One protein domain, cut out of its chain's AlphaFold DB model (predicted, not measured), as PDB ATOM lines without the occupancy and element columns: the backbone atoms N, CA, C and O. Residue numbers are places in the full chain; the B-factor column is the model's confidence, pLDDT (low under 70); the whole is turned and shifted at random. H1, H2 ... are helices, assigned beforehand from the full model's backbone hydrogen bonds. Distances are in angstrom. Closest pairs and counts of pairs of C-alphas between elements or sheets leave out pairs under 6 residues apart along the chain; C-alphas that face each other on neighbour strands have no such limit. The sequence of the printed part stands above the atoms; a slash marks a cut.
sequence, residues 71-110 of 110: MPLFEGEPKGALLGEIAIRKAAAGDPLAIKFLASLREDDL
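This is residues 71 to 110 of the 110 residues of an uncharacterized protein of Rhizobium lusitanum (UniProt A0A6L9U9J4). Two helices, H2 and H3, make a V whose point is the turn at residues 93 to 95, and a short helix, H1, packs on H2. The link of residues 75 to 82 loops out from H1 and back to H2, while the last part of H3 and the tail after it run away from H2. The printed part has 40 residues with three named helices, H1, H2 and H3 in that order, and no named strand; the class is all helix. The whole is compact, with a radius of gyration of the C-alphas of 10.1 A and spans of 31 by 21 by 15 A.

The longest helix, H3, residues 96 to 107, touches H2, residues 83 to 92, with residues 97 to 102 alone. Their closest C-alphas, those of Ala 87 and Ala 98, are 4.8 A apart. They run opposite ways at a steep tilt of 56 degrees. H1, residues 71 to 74, touches H2, the closest C-alphas being those of Phe 74 and Ile 86, 7.1 A apart. H1 and H3 are close but not clearly touching; their closest C-alphas, those of Leu 73 and Ala 98, are 6.5 A apart. Every O i to N i+4 pair is within hydrogen-bond range in H2, and 7 of 8 are in H3; H1 is too short for such a pair.

H3 measures 16.9 A from first to last C-alpha and ends with C-alpha 107 at (439.929, 622.976, 468.116). H2 measures 14.2 A, beginning with C-alpha 83 at (456.462, 626.694, 469.766). H1 measures 5.6 A, with C-alpha 71 at (457.267, 622.357, 460.574).

The C-alphas farthest apart, those of Gly 76 and Leu 110, are 31.5 A apart. The printed part has no cut and ends at the chain's last residue. The link from H2 to H3 is tight and that from H1 to H2 is short. Mean pLDDT of the printed part is 83.3, and residues 106 to 110 are under 70.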
ATOM      1  N   MET A  71     455.808 622.329 460.386       84.94
ATOM      2  CA  MET A  71     457.267 622.357 460.574       84.94
ATOM      3  C   MET A  71     457.966 623.582 459.955       84.94
ATOM      4  O   MET A  71     458.806 624.175 460.643       84.94
ATOM      5  N   PRO A  72     457.597 624.057 458.744       89.44
ATOM      6  CA  PRO A  72     458.171 625.273 458.164       89.44
ATOM      7  C   PRO A  72     457.984 626.531 459.027       89.44
ATOM      8  O   PRO A  72     458.784 627.464 458.955       89.44
ATOM      9  N   LEU A  73     456.958 626.569 459.887       85.88
ATOM     10  CA  LEU A  73     456.718 627.681 460.808       85.88
ATOM     11  C   LEU A  73     457.876 627.867 461.796       85.88
ATOM     12  O   LEU A  73     458.159 628.995 462.210       85.88
ATOM     13  N   PHE A  74     458.546 626.780 462.169       86.75
ATOM     14  CA  PHE A  74     459.566 626.753 463.218       86.75
ATOM     15  C   PHE A  74     460.996 626.685 462.668       86.75
ATOM     16  O   PHE A  74     461.960 626.707 463.436       86.75
ATOM     17  N   GLU A  75     461.165 626.641 461.345       86.19
ATOM     18  CA  GLU A  75     462.483 626.655 460.716       86.19
ATOM     19  C   GLU A  75     463.250 627.952 461.019       86.19
ATOM     20  O   GLU A  75     462.718 629.064 460.949       86.19
ATOM     21  N   GLY A  76     464.535 627.803 461.355       82.62
ATOM     22  CA  GLY A  76     465.436 628.917 461.665       82.62
ATOM     23  C   GLY A  76     465.293 629.498 463.075       82.62
ATOM     24  O   GLY A  76     466.054 630.396 463.438       82.62
ATOM     25  N   GLU A  77     464.366 628.985 463.886       88.25
ATOM     26  CA  GLU A  77     464.180 629.423 465.268       88.25
ATOM     27  C   GLU A  77     465.240 628.807 466.203       88.25
ATOM     28  O   GLU A  77     465.732 627.695 465.969       88.25
ATOM     29  N   PRO A  78     465.642 629.518 467.270       85.62
ATOM     30  CA  PRO A  78     466.635 629.011 468.203       85.62
ATOM     31  C   PRO A  78     466.132 627.751 468.920       85.62
ATOM     32  O   PRO A  78     464.977 627.659 469.334       85.62
ATOM     33  N   LYS A  79     467.030 626.776 469.111       79.25
ATOM     34  CA  LYS A  79     466.713 625.549 469.855       79.25
ATOM     35  C   LYS A  79     466.237 625.899 471.267       79.25
ATOM     36  O   LYS A  79     466.922 626.626 471.982       79.25
ATOM     37  N   GLY A  80     465.089 625.350 471.658       77.31
ATOM     38  CA  GLY A  80     464.461 625.611 472.956       77.31
ATOM     39  C   GLY A  80     463.491 626.795 472.970       77.31
ATOM     40  O   GLY A  80     462.910 627.067 474.016       77.31
ATOM     41  N   ALA A  81     463.283 627.479 471.841       83.56
ATOM     42  CA  ALA A  81     462.183 628.426 471.714       83.56
ATOM     43  C   ALA A  81     460.834 627.702 471.853       83.56
ATOM     44  O   ALA A  81     460.637 626.612 471.313       83.56
ATOM     45  N   LEU A  82     459.908 628.311 472.592       86.81
ATOM     46  CA  LEU A  82     458.581 627.748 472.803       86.81
ATOM     47  C   LEU A  82     457.760 627.878 471.516       86.81
ATOM     48  O   LEU A  82     457.566 628.982 471.006       86.81
ATOM     49  N   LEU A  83     457.243 626.753 471.013       86.06
ATOM     50  CA  LEU A  83     456.462 626.694 469.766       86.06
ATOM     51  C   LEU A  83     455.294 627.691 469.769       86.06
ATOM     52  O   LEU A  83     455.084 628.412 468.794       86.06
ATOM     53  N   GLY A  84     454.591 627.805 470.900       83.81
ATOM     54  CA  GLY A  84     453.492 628.757 471.067       83.81
ATOM     55  C   GLY A  84     453.926 630.220 470.925       83.81
ATOM     56  O   GLY A  84     453.243 631.001 470.270       83.81
ATOM     57  N   GLU A  85     455.086 630.603 471.466       87.44
ATOM     58  CA  GLU A  85     455.592 631.981 471.364       87.44
ATOM     59  C   GLU A  85     456.006 632.332 469.930       87.44
ATOM     60  O   GLU A  85     455.749 633.442 469.457       87.44
ATOM     61  N   ILE A  86     456.603 631.374 469.213       88.50
ATOM     62  CA  ILE A  86     456.964 631.524 467.798       88.50
ATOM     63  C   ILE A  86     455.700 631.726 466.962       88.50
ATOM     64  O   ILE A  86     455.628 632.680 466.185       88.50
ATOM     65  N   ALA A  87     454.696 630.866 467.150       90.12
ATOM     66  CA  ALA A  87     453.437 630.941 466.425       90.12
ATOM     67  C   ALA A  87     452.694 632.255 466.710       90.12
ATOM     68  O   ALA A  87     452.261 632.924 465.778       90.12
ATOM     69  N   ILE A  88     452.622 632.702 467.969       91.12
ATOM     70  CA  ILE A  88     452.011 633.993 468.330       91.12
ATOM     71  C   ILE A  88     452.752 635.159 467.666       91.12
ATOM     72  O   ILE A  88     452.120 636.035 467.070       91.12
ATOM     73  N   ARG A  89     454.090 635.172 467.724       91.69
ATOM     74  CA  ARG A  89     454.908 636.233 467.121       91.69
ATOM     75  C   ARG A  89     454.735 636.291 465.603       91.69
ATOM     76  O   ARG A  89     454.590 637.383 465.054       91.69
ATOM     77  N   LYS A  90     454.751 635.142 464.923       90.00
ATOM     78  CA  LYS A  90     454.591 635.062 463.463       90.00
ATOM     79  C   LYS A  90     453.152 635.361 463.030       90.00
ATOM     80  O   LYS A  90     452.958 636.092 462.062       90.00
ATOM     81  N   ALA A  91     452.145 634.941 463.797       91.88
ATOM     82  CA  ALA A  91     450.745 635.291 463.549       91.88
ATOM     83  C   ALA A  91     450.492 636.800 463.689       91.88
ATOM     84  O   ALA A  91     449.798 637.387 462.863       91.88
ATOM     85  N   ALA A  92     451.111 637.458 464.676       90.44
ATOM     86  CA  ALA A  92     451.053 638.914 464.819       90.44
ATOM     87  C   ALA A  92     451.688 639.659 463.626       90.44
ATOM     88  O   ALA A  92     451.292 640.782 463.322       90.44
ATOM     89  N   ALA A  93     452.639 639.027 462.932       90.44
ATOM     90  CA  ALA A  93     453.222 639.522 461.686       90.44
ATOM     91  C   ALA A  93     452.390 639.175 460.432       90.44
ATOM     92  O   ALA A  93     452.773 639.551 459.326       90.44
ATOM     93  N   GLY A  94     451.254 638.489 460.594       89.19
ATOM     94  CA  GLY A  94     450.355 638.105 459.508       89.19
ATOM     95  C   GLY A  94     450.734 636.807 458.794       89.19
ATOM     96  O   GLY A  94     450.239 636.582 457.693       89.19
ATOM     97  N   ASP A  95     451.593 635.968 459.385       91.19
ATOM     98  CA  ASP A  95     451.946 634.658 458.827       91.19
ATOM     99  C   ASP A  95     450.708 633.730 458.809       91.19
ATOM    100  O   ASP A  95     450.194 633.369 459.876       91.19
ATOM    101  N   PRO A  96     450.210 633.327 457.622       89.88
ATOM    102  CA  PRO A  96     449.013 632.497 457.514       89.88
ATOM    103  C   PRO A  96     449.174 631.108 458.138       89.88
ATOM    104  O   PRO A  96     448.205 630.564 458.667       89.88
ATOM    105  N   LEU A  97     450.384 630.537 458.107       89.62
ATOM    106  CA  LEU A  97     450.668 629.218 458.671       89.62
ATOM    107  C   LEU A  97     450.655 629.276 460.202       89.62
ATOM    108  O   LEU A  97     450.119 628.382 460.852       89.62
ATOM    109  N   ALA A  98     451.154 630.373 460.773       90.81
ATOM    110  CA  ALA A  98     451.096 630.630 462.209       90.81
ATOM    111  C   ALA A  98     449.656 630.800 462.715       90.81
ATOM    112  O   ALA A  98     449.295 630.285 463.772       90.81
ATOM    113  N   ILE A  99     448.818 631.502 461.946       91.25
ATOM    114  CA  ILE A  99     447.393 631.674 462.256       91.25
ATOM    115  C   ILE A  99     446.666 630.325 462.189       91.25
ATOM    116  O   ILE A  99     445.891 630.017 463.092       91.25
ATOM    117  N   LYS A 100     446.945 629.511 461.160       89.19
ATOM    118  CA  LYS A 100     446.376 628.163 461.018       89.19
ATOM    119  C   LYS A 100     446.777 627.254 462.186       89.19
ATOM    120  O   LYS A 100     445.907 626.612 462.758       89.19
ATOM    121  N   PHE A 101     448.050 627.260 462.581       88.19
ATOM    122  CA  PHE A 101     448.550 626.482 463.720       88.19
ATOM    123  C   PHE A 101     447.874 626.871 465.045       88.19
ATOM    124  O   PHE A 101     447.476 626.021 465.832       88.19
ATOM    125  N   LEU A 102     447.690 628.170 465.305       88.38
ATOM    126  CA  LEU A 102     446.989 628.621 466.513       88.38
ATOM    127  C   LEU A 102     445.487 628.310 466.487       88.38
ATOM    128  O   LEU A 102     444.874 628.212 467.549       88.38
ATOM    129  N   ALA A 103     444.887 628.204 465.299       87.19
ATOM    130  CA  ALA A 103     443.497 627.797 465.148       87.19
ATOM    131  C   ALA A 103     443.322 626.295 465.410       87.19
ATOM    132  O   ALA A 103     442.429 625.944 466.174       87.19
ATOM    133  N   SER A 104     444.201 625.438 464.872       83.38
ATOM    134  CA  SER A 104     444.134 623.987 465.102       83.38
ATOM    135  C   SER A 104     444.288 623.635 466.582       83.38
ATOM    136  O   SER A 104     443.504 622.861 467.110       83.38
ATOM    137  N   LEU A 105     445.192 624.310 467.303       77.75
ATOM    138  CA  LEU A 105     445.359 624.107 468.749       77.75
ATOM    139  C   LEU A 105     444.124 624.482 469.589       77.75
ATOM    140  O   LEU A 105     443.992 624.018 470.713       77.75
ATOM    141  N   ARG A 106     443.243 625.357 469.090       69.75
ATOM    142  CA  ARG A 106     442.001 625.727 469.793       69.75
ATOM    143  C   ARG A 106     440.859 624.752 469.539       69.75
ATOM    144  O   ARG A 106     439.900 624.765 470.305       69.75
ATOM    145  N   GLU A 107     440.927 623.992 468.452       62.12
ATOM    146  CA  GLU A 107     439.929 622.976 468.116       62.12
ATOM    147  C   GLU A 107     440.171 621.678 468.902       62.12
ATOM    148  O   GLU A 107     439.197 621.027 469.255       62.12
ATOM    149  N   ASP A 108     441.420 621.377 469.275       57.69
ATOM    150  CA  ASP A 108     441.782 620.197 470.085       57.69
ATOM    151  C   ASP A 108     441.465 620.337 471.598       57.69
ATOM    152  O   ASP A 108     441.467 619.347 472.328       57.69
ATOM    153  N   ASP A 109     441.173 621.553 472.083       49.53
ATOM    154  CA  ASP A 109     440.829 621.860 473.488       49.53
ATOM    155  C   ASP A 109     439.297 621.823 473.780       49.53
ATOM    156  O   ASP A 109     438.860 622.227 474.867       49.53
ATOM    157  N   LEU A 110     438.463 621.370 472.826       36.91
ATOM    158  CA  LEU A 110     436.985 621.295 472.905       36.91
ATOM    159  C   LEU A 110     436.447 619.869 472.721       36.91
ATOM    160  O   LEU A 110     435.433 619.562 473.395       36.91
TER     161      LEU A 110